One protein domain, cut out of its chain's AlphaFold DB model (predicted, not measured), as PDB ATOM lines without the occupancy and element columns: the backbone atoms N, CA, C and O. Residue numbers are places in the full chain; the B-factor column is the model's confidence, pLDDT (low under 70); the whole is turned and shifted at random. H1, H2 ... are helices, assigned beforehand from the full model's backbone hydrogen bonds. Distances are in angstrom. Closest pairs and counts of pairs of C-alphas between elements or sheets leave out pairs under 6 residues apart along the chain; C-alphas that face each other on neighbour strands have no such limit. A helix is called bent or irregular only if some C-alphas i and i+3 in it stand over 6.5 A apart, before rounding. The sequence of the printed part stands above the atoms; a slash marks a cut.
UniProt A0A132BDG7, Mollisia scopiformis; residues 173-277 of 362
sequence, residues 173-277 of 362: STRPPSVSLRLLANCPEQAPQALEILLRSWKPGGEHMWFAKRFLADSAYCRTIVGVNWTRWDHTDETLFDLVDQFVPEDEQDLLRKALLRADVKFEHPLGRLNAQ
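This is residues 173 to 277 of the 362 residues of a protein of Mollisia scopiformis (UniProt A0A132BDG7). Five helices form a rounded cluster: H2 and H3 touch each other in its middle, H1 packs on both of them at one side, and the hairpin of H4 and H5 covers the opposite side, H4 on H2 and H5 on H3. H1, H3 and H5 run nearly the same way, and the long link from H3 to H4 swings outward in a loop around His 235 before H4. The printed part has 105 residues with five named helices, H1 to H5 in that order, and no named strand; the class is all helix. It is compact, with a radius of gyration of the C-alphas of 13.1 A, and spans 36 by 28 by 27 A.

H1, residues 177 to 185, and H2, residues 188 to 200, form a helical hairpin; they touch, closest at the C-alphas of Leu 184 and Ala 194, 6.4 A apart, and run opposite ways at only just a steep tilt of 36 degrees. H3, residues 207 to 216, touches H1 at a shallow tilt of 8 degrees, the same way, with the C-alphas of Leu 181 and Phe 211 closest at 7.1 A. H2 touches H3 with residues 194 to 198 alone, closest at the C-alphas of Leu 195 and Ala 212, 6.8 A; this too is a helical hairpin, opposite ways at a steep tilt of 44 degrees. H4, residues 240 to 247, touches residues 195 to 200 of H2 alone, closest at the C-alphas of Arg 200 and Phe 247, 6.3 A, the same way at a steep tilt of 44 degrees. H5, residues 250 to 267, forms a helical hairpin with H4, opposite ways at a shallow tilt of 17 degrees; they touch, with the C-alphas of Val 244 and Gln 253 closest at 6.2 A. H5 touches H3 with residues 256 to 263 alone, the same way at a shallow tilt of 18 degrees, closest at the C-alphas of Leu 216 and Ala 263, 5.7 A. H1 is apart from H4 and H5, H2 from H5, and H3 from H4. In H1, H3 and H4 every O i to N i+4 pair is within hydrogen-bond range, against 5 of 9 in H2 and 12 of 14 in H5.

H1 begins at C-alpha 177, (-19.291, 34.152, -42.291), and is 12.2 A long. H2 is 18.8 A long and irregular, with C-alphas 189 and 192 7.6 A apart. H3 measures 14.2 A and H4 10.4 A. H5, the longest helix, measures 26.4 A and ends at C-alpha 267, (-42.293, 31.504, -26.563); it is irregular, with C-alphas 251 and 254 7.1 A apart.

The C-alphas of Arg 175 and Gln 277 are the two farthest apart, at 36.9 A. The printed part has no cut. The links H1 to H2 and H4 to H5 are tight, H2 to H3 is short, and H3 to H4 is long, residues 217 to 239. Mean pLDDT of the printed part is 85.7; the model is under 70 at residues 173 to 174 and 229 to 237.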
ATOM      1  N   SER A 173     -17.185  26.726 -44.046       67.25
ATOM      2  CA  SER A 173     -15.887  26.309 -44.593       67.25
ATOM      3  C   SER A 173     -15.636  26.819 -46.015       67.25
ATOM      4  O   SER A 173     -14.490  26.924 -46.440       67.25
ATOM      5  N   THR A 174     -16.694  27.142 -46.765       69.56
ATOM      6  CA  THR A 174     -16.608  27.485 -48.200       69.56
ATOM      7  C   THR A 174     -16.966  28.936 -48.516       69.56
ATOM      8  O   THR A 174     -16.855  29.355 -49.667       69.56
ATOM      9  N   ARG A 175     -17.431  29.709 -47.526       76.62
ATOM     10  CA  ARG A 175     -18.029  31.037 -47.726       76.62
ATOM     11  C   ARG A 175     -17.663  32.001 -46.592       76.62
ATOM     12  O   ARG A 175     -17.368  31.548 -45.485       76.62
ATOM     13  N   PRO A 176     -17.708  33.325 -46.832       82.00
ATOM     14  CA  PRO A 176     -17.569  34.313 -45.767       82.00
ATOM     15  C   PRO A 176     -18.653  34.134 -44.686       82.00
ATOM     16  O   PRO A 176     -19.807  33.878 -45.041       82.00
ATOM     17  N   PRO A 177     -18.335  34.334 -43.390       82.19
ATOM     18  CA  PRO A 177     -19.291  34.152 -42.291       82.19
ATOM     19  C   PRO A 177     -20.590  34.943 -42.462       82.19
ATOM     20  O   PRO A 177     -21.671  34.401 -42.257       82.19
ATOM     21  N   SER A 178     -20.498  36.190 -42.927       82.00
ATOM     22  CA  SER A 178     -21.652  37.061 -43.160       82.00
ATOM     23  C   SER A 178     -22.620  36.502 -44.212       82.00
ATOM     24  O   SER A 178     -23.834  36.624 -44.067       82.00
ATOM     25  N   VAL A 179     -22.107  35.831 -45.251       83.38
ATOM     26  CA  VAL A 179     -22.926  35.170 -46.278       83.38
ATOM     27  C   VAL A 179     -23.588  33.920 -45.704       83.38
ATOM     28  O   VAL A 179     -24.781  33.709 -45.913       83.38
ATOM     29  N   SER A 180     -22.847  33.113 -44.944       86.31
ATOM     30  CA  SER A 180     -23.375  31.901 -44.310       86.31
ATOM     31  C   SER A 180     -24.478  32.208 -43.293       86.31
ATOM     32  O   SER A 180     -25.502  31.530 -43.295       86.31
ATOM     33  N   LEU A 181     -24.325  33.265 -42.490       85.88
ATOM     34  CA  LEU A 181     -25.341  33.701 -41.525       85.88
ATOM     35  C   LEU A 181     -26.614  34.217 -42.209       85.88
ATOM     36  O   LEU A 181     -27.717  33.895 -41.773       85.88
ATOM     37  N   ARG A 182     -26.486  34.958 -43.318       86.69
ATOM     38  CA  ARG A 182     -27.647  35.387 -44.120       86.69
ATOM     39  C   ARG A 182     -28.387  34.205 -44.734       86.69
ATOM     40  O   ARG A 182     -29.611  34.194 -44.728       86.69
ATOM     41  N   LEU A 183     -27.659  33.216 -45.249       85.69
ATOM     42  CA  LEU A 183     -28.273  32.002 -45.785       85.69
ATOM     43  C   LEU A 183     -29.006  31.222 -44.695       85.69
ATOM     44  O   LEU A 183     -30.136  30.800 -44.917       85.69
ATOM     45  N   LEU A 184     -28.399  31.101 -43.513       85.38
ATOM     46  CA  LEU A 184     -29.022  30.458 -42.363       85.38
ATOM     47  C   LEU A 184     -30.314  31.174 -41.943       85.38
ATOM     48  O   LEU A 184     -31.319  30.524 -41.688       85.38
ATOM     49  N   ALA A 185     -30.310  32.509 -41.952       85.56
ATOM     50  CA  ALA A 185     -31.483  33.328 -41.643       85.56
ATOM     51  C   ALA A 185     -32.625  33.208 -42.662       85.56
ATOM     52  O   ALA A 185     -33.771  33.510 -42.335       85.56
ATOM     53  N   ASN A 186     -32.309  32.807 -43.893       85.31
ATOM     54  CA  ASN A 186     -33.260  32.704 -44.997       85.31
ATOM     55  C   ASN A 186     -33.663  31.250 -45.294       85.31
ATOM     56  O   ASN A 186     -34.391  31.009 -46.254       85.31
ATOM     57  N   CYS A 187     -33.197  30.280 -44.500       84.19
ATOM     58  CA  CYS A 187     -33.489  28.864 -44.694       84.19
ATOM     59  C   CYS A 187     -34.323  28.324 -43.514       84.19
ATOM     60  O   CYS A 187     -33.761  27.878 -42.512       84.19
ATOM     61  N   PRO A 188     -35.667  28.353 -43.605       79.25
ATOM     62  CA  PRO A 188     -36.549  28.012 -42.484       79.25
ATOM     63  C   PRO A 188     -36.436  26.546 -42.049       79.25
ATOM     64  O   PRO A 188     -36.639  26.231 -40.880       79.25
ATOM     65  N   GLU A 189     -36.053  25.651 -42.962       80.62
ATOM     66  CA  GLU A 189     -35.820  24.230 -42.671       80.62
ATOM     67  C   GLU A 189     -34.704  24.015 -41.640       80.62
ATOM     68  O   GLU A 189     -34.687  23.009 -40.935       80.62
ATOM     69  N   GLN A 190     -33.792  24.982 -41.519       79.81
ATOM     70  CA  GLN A 190     -32.664  24.942 -40.591       79.81
ATOM     71  C   GLN A 190     -32.923  25.660 -39.274       79.81
ATOM     72  O   GLN A 190     -32.054  25.648 -38.400       79.81
ATOM     73  N   ALA A 191     -34.082  26.304 -39.117       83.12
ATOM     74  CA  ALA A 191     -34.395  27.083 -37.926       83.12
ATOM     75  C   ALA A 191     -34.138  26.318 -36.607       83.12
ATOM     76  O   ALA A 191     -33.544  26.912 -35.705       83.12
ATOM     77  N   PRO A 192     -34.451  25.005 -36.481       80.94
ATOM     78  CA  PRO A 192     -34.206  24.266 -35.240       80.94
ATOM     79  C   PRO A 192     -32.724  24.123 -34.857       80.94
ATOM     80  O   PRO A 192     -32.415  23.987 -33.672       80.94
ATOM     81  N   GLN A 193     -31.814  24.132 -35.839       83.38
ATOM     82  CA  GLN A 193     -30.365  23.984 -35.642       83.38
ATOM     83  C   GLN A 193     -29.608  25.306 -35.809       83.38
ATOM     84  O   GLN A 193     -28.414  25.374 -35.526       83.38
ATOM     85  N   ALA A 194     -30.265  26.371 -36.259       88.06
ATOM     86  CA  ALA A 194     -29.598  27.614 -36.617       88.06
ATOM     87  C   ALA A 194     -28.869  28.275 -35.438       88.06
ATOM     88  O   ALA A 194     -27.732  28.716 -35.604       88.06
ATOM     89  N   LEU A 195     -29.457  28.284 -34.235       89.88
ATOM     90  CA  LEU A 195     -28.774  28.792 -33.036       89.88
ATOM     91  C   LEU A 195     -27.529  27.967 -32.694       89.88
ATOM     92  O   LEU A 195     -26.484  28.527 -32.377       89.88
ATOM     93  N   GLU A 196     -27.606  26.643 -32.806       88.38
ATOM     94  CA  GLU A 196     -26.461  25.762 -32.576       88.38
ATOM     95  C   GLU A 196     -25.344  26.017 -33.597       88.38
ATOM     96  O   GLU A 196     -24.180  26.191 -33.234       88.38
ATOM     97  N   ILE A 197     -25.705  26.054 -34.881       86.56
ATOM     98  CA  ILE A 197     -24.795  26.315 -35.997       86.56
ATOM     99  C   ILE A 197     -24.096  27.667 -35.798       86.56
ATOM    100  O   ILE A 197     -22.877  27.766 -35.970       86.56
ATOM    101  N   LEU A 198     -24.848  28.691 -35.390       90.69
ATOM    102  CA  LEU A 198     -24.336  30.026 -35.093       90.69
ATOM    103  C   LEU A 198     -23.359  30.011 -33.908       90.69
ATOM    104  O   LEU A 198     -22.281  30.590 -34.004       90.69
ATOM    105  N   LEU A 199     -23.688  29.321 -32.811       90.88
ATOM    106  CA  LEU A 199     -22.816  29.233 -31.632       90.88
ATOM    107  C   LEU A 199     -21.506  28.507 -31.939       90.88
ATOM    108  O   LEU A 199     -20.435  28.978 -31.570       90.88
ATOM    109  N   ARG A 200     -21.557  27.389 -32.670       88.06
ATOM    110  CA  ARG A 200     -20.354  26.622 -33.044       88.06
ATOM    111  C   ARG A 200     -19.430  27.374 -34.011       88.06
ATOM    112  O   ARG A 200     -18.268  26.999 -34.152       88.06
ATOM    113  N   SER A 201     -19.939  28.401 -34.686       88.69
ATOM    114  CA  SER A 201     -19.197  29.229 -35.643       88.69
ATOM    115  C   SER A 201     -18.900  30.637 -35.124       88.69
ATOM    116  O   SER A 201     -18.435  31.474 -35.899       88.69
ATOM    117  N   TRP A 202     -19.128  30.887 -33.827       91.38
ATOM    118  CA  TRP A 202     -19.074  32.222 -33.241       91.38
ATOM    119  C   TRP A 202     -17.749  32.931 -33.513       91.38
ATOM    120  O   TRP A 202     -16.663  32.389 -33.284       91.38
ATOM    121  N   LYS A 203     -17.842  34.184 -33.960       89.19
ATOM    122  CA  LYS A 203     -16.704  35.103 -34.022       89.19
ATOM    123  C   LYS A 203     -17.050  36.403 -33.302       89.19
ATOM    124  O   LYS A 203     -18.137  36.938 -33.551       89.19
ATOM    125  N   PRO A 204     -16.124  36.934 -32.483       85.75
ATOM    126  CA  PRO A 204     -16.287  38.257 -31.894       85.75
ATOM    127  C   PRO A 204     -16.393  39.314 -32.999       85.75
ATOM    128  O   PRO A 204     -15.863  39.128 -34.098       85.75
ATOM    129  N   GLY A 205     -17.062  40.427 -32.703       80.31
ATOM    130  CA  GLY A 205     -17.263  41.523 -33.663       80.31
ATOM    131  C   GLY A 205     -18.726  41.855 -33.954       80.31
ATOM    132  O   GLY A 205     -19.018  42.492 -34.962       80.31
ATOM    133  N   GLY A 206     -19.658  41.422 -33.102       86.81
ATOM    134  CA  GLY A 206     -21.049  41.885 -33.109       86.81
ATOM    135  C   GLY A 206     -21.974  41.248 -34.150       86.81
ATOM    136  O   GLY A 206     -23.158  41.094 -33.862       86.81
ATOM    137  N   GLU A 207     -21.482  40.805 -35.314       90.38
ATOM    138  CA  GLU A 207     -22.341  40.188 -36.344       90.38
ATOM    139  C   GLU A 207     -23.074  38.939 -35.825       90.38
ATOM    140  O   GLU A 207     -24.289  38.822 -35.984       90.38
ATOM    141  N   HIS A 208     -22.369  38.023 -35.153       92.38
ATOM    142  CA  HIS A 208     -22.973  36.804 -34.599       92.38
ATOM    143  C   HIS A 208     -24.005  37.131 -33.519       92.38
ATOM    144  O   HIS A 208     -25.082  36.541 -33.504       92.38
ATOM    145  N   MET A 209     -23.721  38.127 -32.676       94.56
ATOM    146  CA  MET A 209     -24.670  38.620 -31.678       94.56
ATOM    147  C   MET A 209     -25.927  39.210 -32.331       94.56
ATOM    148  O   MET A 209     -27.039  38.954 -31.870       94.56
ATOM    149  N   TRP A 210     -25.775  39.970 -33.417       93.56
ATOM    150  CA  TRP A 210     -26.907  40.522 -34.161       93.56
ATOM    151  C   TRP A 210     -27.795  39.413 -34.737       93.56
ATOM    152  O   TRP A 210     -29.010  39.427 -34.529       93.56
ATOM    153  N   PHE A 211     -27.198  38.406 -35.384       93.38
ATOM    154  CA  PHE A 211     -27.949  37.260 -35.904       93.38
ATOM    155  C   PHE A 211     -28.579  36.422 -34.789       93.38
ATOM    156  O   PHE A 211     -29.722  36.000 -34.934       93.38
ATOM    157  N   ALA A 212     -27.891  36.236 -33.659       94.44
ATOM    158  CA  ALA A 212     -28.454  35.553 -32.500       94.44
ATOM    159  C   ALA A 212     -29.717  36.269 -32.008       94.44
ATOM    160  O   ALA A 212     -30.759  35.638 -31.873       94.44
ATOM    161  N   LYS A 213     -29.671  37.596 -31.826       93.88
ATOM    162  CA  LYS A 213     -30.853  38.387 -31.448       93.88
ATOM    163  C   LYS A 213     -31.974  38.290 -32.483       93.88
ATOM    164  O   LYS A 213     -33.128  38.137 -32.099       93.88
ATOM    165  N   ARG A 214     -31.642  38.332 -33.779       93.94
ATOM    166  CA  ARG A 214     -32.615  38.161 -34.868       93.94
ATOM    167  C   ARG A 214     -33.302  36.795 -34.806       93.94
ATOM    168  O   ARG A 214     -34.516  36.737 -34.929       93.94
ATOM    169  N   PHE A 215     -32.552  35.714 -34.601       93.62
ATOM    170  CA  PHE A 215     -33.118  34.367 -34.472       93.62
ATOM    171  C   PHE A 215     -33.973  34.244 -33.215       93.62
ATOM    172  O   PHE A 215     -35.087  33.743 -33.277       93.62
ATOM    173  N   LEU A 216     -33.504  34.785 -32.091       95.00
ATOM    174  CA  LEU A 216     -34.236  34.782 -30.823       95.00
ATOM    175  C   LEU A 216     -35.506  35.647 -30.836       95.00
ATOM    176  O   LEU A 216     -36.321  35.547 -29.921       95.00
ATOM    177  N   ALA A 217     -35.701  36.483 -31.858       93.69
ATOM    178  CA  ALA A 217     -36.941  37.223 -32.061       93.69
ATOM    179  C   ALA A 217     -38.045  36.380 -32.727       93.69
ATOM    180  O   ALA A 217     -39.212  36.770 -32.653       93.69
ATOM    181  N   ASP A 218     -37.700  35.239 -33.331       92.62
ATOM    182  CA  ASP A 218     -38.611  34.365 -34.072       92.62
ATOM    183  C   ASP A 218     -38.785  33.004 -33.368       92.62
ATOM    184  O   ASP A 218     -37.836  32.287 -33.037       92.62
ATOM    185  N   SER A 219     -40.049  32.632 -33.164       92.38
ATOM    186  CA  SER A 219     -40.470  31.401 -32.495       92.38
ATOM    187  C   SER A 219     -39.914  30.135 -33.157       92.38
ATOM    188  O   SER A 219     -39.615  29.163 -32.458       92.38
ATOM    189  N   ALA A 220     -39.732  30.134 -34.485       89.88
ATOM    190  CA  ALA A 220     -39.240  28.974 -35.228       89.88
ATOM    191  C   ALA A 220     -37.836  28.530 -34.778       89.88
ATOM    192  O   ALA A 220     -37.548  27.333 -34.739       89.88
ATOM    193  N   TYR A 221     -36.996  29.486 -34.378       89.94
ATOM    194  CA  TYR A 221     -35.611  29.260 -33.963       89.94
ATOM    195  C   TYR A 221     -35.478  28.892 -32.481       89.94
ATOM    196  O   TYR A 221     -34.448  28.380 -32.054       89.94
ATOM    197  N   CYS A 222     -36.517  29.134 -31.680       91.06
ATOM    198  CA  CYS A 222     -36.444  29.063 -30.219       91.06
ATOM    199  C   CYS A 222     -36.897  27.719 -29.629       91.06
ATOM    200  O   CYS A 222     -36.917  27.546 -28.412       91.06
ATOM    201  N   ARG A 223     -37.260  26.743 -30.468       87.94
ATOM    202  CA  ARG A 223     -37.842  25.461 -30.026       87.94
ATOM    203  C   ARG A 223     -36.896  24.594 -29.193       87.94
ATOM    204  O   ARG A 223     -37.352  23.748 -28.433       87.94
ATOM    205  N   THR A 224     -35.589  24.775 -29.356       85.31
ATOM    206  CA  THR A 224     -34.553  23.889 -28.807       85.31
ATOM    207  C   THR A 224     -33.707  24.549 -27.715       85.31
ATOM    208  O   THR A 224     -32.722  23.954 -27.288       85.31
ATOM    209  N   ILE A 225     -34.086  25.736 -27.211       89.50
ATOM    210  CA  ILE A 225     -33.247  26.531 -26.290       89.50
ATOM    211  C   ILE A 225     -32.853  25.759 -25.024       89.50
ATOM    212  O   ILE A 225     -31.676  25.699 -24.671       89.50
ATOM    213  N   VAL A 226     -33.835  25.152 -24.355       87.31
ATOM    214  CA  VAL A 226     -33.640  24.325 -23.147       87.31
ATOM    215  C   VAL A 226     -33.464  22.833 -23.468       87.31
ATOM    216  O   VAL A 226     -33.474  21.977 -22.578       87.31
ATOM    217  N   GLY A 227     -33.342  22.514 -24.756       84.31
ATOM    218  CA  GLY A 227     -33.102  21.173 -25.260       84.31
ATOM    219  C   GLY A 227     -31.652  20.736 -25.073       84.31
ATOM    220  O   GLY A 227     -30.737  21.552 -24.940       84.31
ATOM    221  N   VAL A 228     -31.451  19.423 -25.101       81.00
ATOM    222  CA  VAL A 228     -30.117  18.836 -25.260       81.00
ATOM    223  C   VAL A 228     -29.858  18.637 -26.746       81.00
ATOM    224  O   VAL A 228     -30.729  18.165 -27.483       81.00
ATOM    225  N   ASN A 229     -28.663  19.004 -27.186       69.12
ATOM    226  CA  ASN A 229     -28.238  18.870 -28.566       69.12
ATOM    227  C   ASN A 229     -27.879  17.412 -28.917       69.12
ATOM    228  O   ASN A 229     -27.356  16.669 -28.093       69.12
ATOM    229  N   TRP A 230     -28.156  16.998 -30.154       58.12
ATOM    230  CA  TRP A 230     -28.049  15.610 -30.619       58.12
ATOM    231  C   TRP A 230     -26.692  15.271 -31.256       58.12
ATOM    232  O   TRP A 230     -26.459  14.124 -31.628       58.12
ATOM    233  N   THR A 231     -25.801  16.248 -31.450       54.00
ATOM    234  CA  THR A 231     -24.719  16.134 -32.447       54.00
ATOM    235  C   THR A 231     -23.332  15.761 -31.919       54.00
ATOM    236  O   THR A 231     -22.345  15.964 -32.633       54.00
ATOM    237  N   ARG A 232     -23.196  15.136 -30.742       52.62
ATOM    238  CA  ARG A 232     -21.908  14.541 -30.342       52.62
ATOM    239  C   ARG A 232     -21.970  13.066 -29.973       52.62
ATOM    240  O   ARG A 232     -22.964  12.545 -29.492       52.62
ATOM    241  N   TRP A 233     -20.855  12.401 -30.280       45.19
ATOM    242  CA  TRP A 233     -20.603  10.980 -30.047       45.19
ATOM    243  C   TRP A 233     -19.944  10.746 -28.675       45.19
ATOM    244  O   TRP A 233     -19.692   9.599 -28.309       45.19
ATOM    245  N   ASP A 234     -19.633  11.814 -27.926       48.81
ATOM    246  CA  ASP A 234     -19.266  11.724 -26.518       48.81
ATOM    247  C   ASP A 234     -20.532  11.765 -25.652       48.81
ATOM    248  O   ASP A 234     -21.534  12.387 -25.980       48.81
ATOM    249  N   HIS A 235     -20.528  10.998 -24.567       51.69
ATOM    250  CA  HIS A 235     -21.712  10.678 -23.763       51.69
ATOM    251  C   HIS A 235     -22.195  11.837 -22.868       51.69
ATOM    252  O   HIS A 235     -22.649  11.594 -21.750       51.69
ATOM    253  N   THR A 236     -22.022  13.089 -23.295       57.94
ATOM    254  CA  THR A 236     -22.400  14.274 -22.521       57.94
ATOM    255  C   THR A 236     -23.457  15.078 -23.253       57.94
ATOM    256  O   THR A 236     -23.217  15.596 -24.339       57.94
ATOM    257  N   ASP A 237     -24.606  15.204 -22.602       69.56
ATOM    258  CA  ASP A 237     -25.733  16.024 -23.019       69.56
ATOM    259  C   ASP A 237     -25.337  17.518 -23.023       69.56
ATOM    260  O   ASP A 237     -25.405  18.188 -21.994       69.56
ATOM    261  N   GLU A 238     -24.880  18.046 -24.168       82.44
ATOM    262  CA  GLU A 238     -24.542  19.472 -24.334       82.44
ATOM    263  C   GLU A 238     -25.811  20.308 -24.582       82.44
ATOM    264  O   GLU A 238     -26.577  20.046 -25.513       82.44
ATOM    265  N   THR A 239     -26.022  21.359 -23.789       89.06
ATOM    266  CA  THR A 239     -27.087  22.353 -24.015       89.06
ATOM    267  C   THR A 239     -26.580  23.536 -24.845       89.06
ATOM    268  O   THR A 239     -25.371  23.749 -24.959       89.06
ATOM    269  N   LEU A 240     -27.475  24.382 -25.383       90.38
ATOM    270  CA  LEU A 240     -27.040  25.647 -26.003       90.38
ATOM    271  C   LEU A 240     -26.233  26.513 -25.021       90.38
ATOM    272  O   LEU A 240     -25.303  27.194 -25.436       90.38
ATOM    273  N   PHE A 241     -26.536  26.446 -23.722       92.88
ATOM    274  CA  PHE A 241     -25.792  27.164 -22.686       92.88
ATOM    275  C   PHE A 241     -24.362  26.633 -22.523       92.88
ATOM    276  O   PHE A 241     -23.443  27.425 -22.337       92.88
ATOM    277  N   ASP A 242     -24.141  25.325 -22.677       89.88
ATOM    278  CA  ASP A 242     -22.785  24.764 -22.712       89.88
ATOM    279  C   ASP A 242     -22.009  25.229 -23.951       89.88
ATOM    280  O   ASP A 242     -20.811  25.497 -23.863       89.88
ATOM    281  N   LEU A 243     -22.688  25.388 -25.094       90.44
ATOM    282  CA  LEU A 243     -22.076  25.952 -26.301       90.44
ATOM    283  C   LEU A 243     -21.728  27.435 -26.126       90.44
ATOM    284  O   LEU A 243     -20.673  27.861 -26.593       90.44
ATOM    285  N   VAL A 244     -22.562  28.213 -25.426       93.25
ATOM    286  CA  VAL A 244     -22.235  29.603 -25.062       93.25
ATOM    287  C   VAL A 244     -20.956  29.641 -24.227       93.25
ATOM    288  O   VAL A 244     -20.039  30.392 -24.546       93.25
ATOM    289  N   ASP A 245     -20.854  28.785 -23.211       91.44
ATOM    290  CA  ASP A 245     -19.669  28.707 -22.352       91.44
ATOM    291  C   ASP A 245     -18.404  28.286 -23.126       91.44
ATOM    292  O   ASP A 245     -17.296  28.669 -22.749       91.44
ATOM    293  N   GLN A 246     -18.557  27.498 -24.197       90.69
ATOM    294  CA  GLN A 246     -17.446  26.966 -24.988       90.69
ATOM    295  C   GLN A 246     -16.967  27.905 -26.105       90.69
ATOM    296  O   GLN A 246     -15.761  27.971 -26.352       90.69
ATOM    297  N   PHE A 247     -17.879  28.573 -26.814       90.81
ATOM    298  CA  PHE A 247     -17.563  29.268 -28.069       90.81
ATOM    299  C   PHE A 247     -17.682  30.794 -28.000       90.81
ATOM    300  O   PHE A 247     -17.110  31.477 -28.849       90.81
ATOM    301  N   VAL A 248     -18.396  31.340 -27.013       93.44
ATOM    302  CA  VAL A 248     -18.675  32.780 -26.933       93.44
ATOM    303  C   VAL A 248     -17.685  33.455 -25.973       93.44
ATOM    304  O   VAL A 248     -17.456  32.928 -24.879       93.44
ATOM    305  N   PRO A 249     -17.090  34.605 -26.342       93.25
ATOM    306  CA  PRO A 249     -16.232  35.402 -25.460       93.25
ATOM    307  C   PRO A 249     -16.919  35.779 -24.140       93.25
ATOM    308  O   PRO A 249     -18.118  36.052 -24.124       93.25
ATOM    309  N   GLU A 250     -16.175  35.801 -23.025       91.12
ATOM    310  CA  GLU A 250     -16.749  35.996 -21.679       91.12
ATOM    311  C   GLU A 250     -17.574  37.284 -21.524       91.12
ATOM    312  O   GLU A 250     -18.557  37.288 -20.787       91.12
ATOM    313  N   ASP A 251     -17.209  38.345 -22.237       91.69
ATOM    314  CA  ASP A 251     -17.901  39.636 -22.274       91.69
ATOM    315  C   ASP A 251     -19.273  39.578 -22.968       91.69
ATOM    316  O   ASP A 251     -20.184  40.326 -22.615       91.69
ATOM    317  N   GLU A 252     -19.456  38.656 -23.914       92.88
ATOM    318  CA  GLU A 252     -20.705  38.481 -24.666       92.88
ATOM    319  C   GLU A 252     -21.608  37.378 -24.077       92.88
ATOM    320  O   GLU A 252     -22.807  37.323 -24.371       92.88
ATOM    321  N   GLN A 253     -21.062  36.505 -23.220       94.31
ATOM    322  CA  GLN A 253     -21.763  35.332 -22.691       94.31
ATOM    323  C   GLN A 253     -23.025  35.684 -21.894       94.31
ATOM    324  O   GLN A 253     -24.085  35.107 -22.139       94.31
ATOM    325  N   ASP A 254     -22.939  36.609 -20.936       94.00
ATOM    326  CA  ASP A 254     -24.068  36.931 -20.050       94.00
ATOM    327  C   ASP A 254     -25.225  37.570 -20.826       94.00
ATOM    328  O   ASP A 254     -26.390  37.217 -20.618       94.00
ATOM    329  N   LEU A 255     -24.904  38.441 -21.786       93.81
ATOM    330  CA  LEU A 255     -25.882  39.042 -22.691       93.81
ATOM    331  C   LEU A 255     -26.617  37.971 -23.501       93.81
ATOM    332  O   LEU A 255     -27.844  38.010 -23.613       93.81
ATOM    333  N   LEU A 256     -25.883  36.990 -24.028       95.31
ATOM    334  CA  LEU A 256     -26.470  35.925 -24.831       95.31
ATOM    335  C   LEU A 256     -27.284  34.929 -23.998       95.31
ATOM    336  O   LEU A 256     -28.373  34.543 -24.420       95.31
ATOM    337  N   ARG A 257     -26.819  34.546 -22.799       95.50
ATOM    338  CA  ARG A 257     -27.593  33.678 -21.890       95.50
ATOM    339  C   ARG A 257     -28.903  34.341 -21.485       95.50
ATOM    340  O   ARG A 257     -29.951  33.700 -21.552       95.50
ATOM    341  N   LYS A 258     -28.865  35.628 -21.119       96.00
ATOM    342  CA  LYS A 258     -30.072  36.417 -20.840       96.00
ATOM    343  C   LYS A 258     -31.005  36.446 -22.054       96.00
ATOM    344  O   LYS A 258     -32.202  36.243 -21.888       96.00
ATOM    345  N   ALA A 259     -30.480  36.659 -23.262       95.81
ATOM    346  CA  ALA A 259     -31.286  36.677 -24.485       95.81
ATOM    347  C   ALA A 259     -31.958  35.321 -24.770       95.81
ATOM    348  O   ALA A 259     -33.147  35.289 -25.073       95.81
ATOM    349  N   LEU A 260     -31.227  34.211 -24.611       95.81
ATOM    350  CA  LEU A 260     -31.762  32.852 -24.748       95.81
ATOM    351  C   LEU A 260     -32.898  32.593 -23.754       95.81
ATOM    352  O   LEU A 260     -33.980  32.171 -24.149       95.81
ATOM    353  N   LEU A 261     -32.677  32.898 -22.474       96.31
ATOM    354  CA  LEU A 261     -33.691  32.723 -21.434       96.31
ATOM    355  C   LEU A 261     -34.912  33.622 -21.668       96.31
ATOM    356  O   LEU A 261     -36.035  33.167 -21.500       96.31
ATOM    357  N   ARG A 262     -34.722  34.877 -22.103       95.25
ATOM    358  CA  ARG A 262     -35.833  35.784 -22.448       95.25
ATOM    359  C   ARG A 262     -36.667  35.249 -23.606       95.25
ATOM    360  O   ARG A 262     -37.889  35.295 -23.530       95.25
ATOM    361  N   ALA A 263     -36.027  34.742 -24.657       94.88
ATOM    362  CA  ALA A 263     -36.734  34.129 -25.778       94.88
ATOM    363  C   ALA A 263     -37.501  32.875 -25.339       94.88
ATOM    364  O   ALA A 263     -38.632  32.650 -25.763       94.88
ATOM    365  N   ASP A 264     -36.922  32.090 -24.436       94.44
ATOM    366  CA  ASP A 264     -37.579  30.912 -23.885       94.44
ATOM    367  C   ASP A 264     -38.797  31.252 -23.003       94.44
ATOM    368  O   ASP A 264     -39.817  30.574 -23.113       94.44
ATOM    369  N   VAL A 265     -38.734  32.326 -22.200       93.62
ATOM    370  CA  VAL A 265     -39.900  32.886 -21.479       93.62
ATOM    371  C   VAL A 265     -40.939  33.438 -22.454       93.62
ATOM    372  O   VAL A 265     -42.128  33.307 -22.216       93.62
ATOM    373  N   LYS A 266     -40.514  34.052 -23.562       93.31
ATOM    374  CA  LYS A 266     -41.429  34.635 -24.554       93.31
ATOM    375  C   LYS A 266     -42.276  33.582 -25.263       93.31
ATOM    376  O   LYS A 266     -43.456  33.809 -25.513       93.31
ATOM    377  N   PHE A 267     -41.650  32.484 -25.685       92.81
ATOM    378  CA  PHE A 267     -42.293  31.504 -26.563       92.81
ATOM    379  C   PHE A 267     -42.801  30.259 -25.842       92.81
ATOM    380  O   PHE A 267     -43.679  29.590 -26.376       92.81
ATOM    381  N   GLU A 268     -42.237  29.930 -24.677       90.94
ATOM    382  CA  GLU A 268     -42.652  28.806 -23.828       90.94
ATOM    383  C   GLU A 268     -42.899  27.488 -24.577       90.94
ATOM    384  O   GLU A 268     -43.870  26.767 -24.330       90.94
ATOM    385  N   HIS A 269     -42.002  27.141 -25.503       88.88
ATOM    386  CA  HIS A 269     -42.153  25.907 -26.269       88.88
ATOM    387  C   HIS A 269     -42.221  24.681 -25.343       88.88
ATOM    388  O   HIS A 269     -41.466  24.610 -24.357       88.88
ATOM    389  N   PRO A 270     -43.085  23.693 -25.662       87.81
ATOM    390  CA  PRO A 270     -43.168  22.451 -24.908       87.81
ATOM    391  C   PRO A 270     -41.795  21.802 -24.771       87.81
ATOM    392  O   PRO A 270     -41.019  21.750 -25.727       87.81
ATOM    393  N   LEU A 271     -41.502  21.283 -23.580       86.12
ATOM    394  CA  LEU A 271     -40.249  20.575 -23.361       86.12
ATOM    395  C   LEU A 271     -40.204  19.344 -24.269       86.12
ATOM    396  O   LEU A 271     -41.062  18.463 -24.198       86.12
ATOM    397  N   GLY A 272     -39.185  19.292 -25.125       78.81
ATOM    398  CA  GLY A 272     -38.924  18.127 -25.954       78.81
ATOM    399  C   GLY A 272     -38.572  16.901 -25.111       78.81
ATOM    400  O   GLY A 272     -38.235  17.001 -23.928       78.81
ATOM    401  N   ARG A 273     -38.592  15.726 -25.754       76.94
ATOM    402  CA  ARG A 273     -38.182  14.450 -25.141       76.94
ATOM    403  C   ARG A 273     -36.757  14.501 -24.573       76.94
ATOM    404  O   ARG A 273     -36.471  13.823 -23.594       76.94
ATOM    405  N   LEU A 274     -35.886  15.286 -25.204       81.12
ATOM    406  CA  LEU A 274     -34.518  15.543 -24.769       81.12
ATOM    407  C   LEU A 274     -34.432  16.994 -24.295       81.12
ATOM    408  O   LEU A 274     -34.458  17.924 -25.102       81.12
ATOM    409  N   ASN A 275     -34.372  17.178 -22.981       85.12
ATOM    410  CA  ASN A 275     -34.274  18.480 -22.335       85.12
ATOM    411  C   ASN A 275     -33.247  18.435 -21.207       85.12
ATOM    412  O   ASN A 275     -32.889  17.365 -20.711       85.12
ATOM    413  N   ALA A 276     -32.737  19.608 -20.843       87.62
ATOM    414  CA  ALA A 276     -31.824  19.707 -19.722       87.62
ATOM    415  C   ALA A 276     -32.539  19.310 -18.422       87.62
ATOM    416  O   ALA A 276     -33.695  19.670 -18.211       87.62
ATOM    417  N   GLN A 277     -31.839  18.638 -17.506       88.62
ATOM    418  CA  GLN A 277     -32.425  18.167 -16.241       88.62
ATOM    419  C   GLN A 277     -33.040  19.298 -15.398       88.62
ATOM    420  O   GLN A 277     -34.001  19.084 -14.666       88.62
TER     421      GLN A 277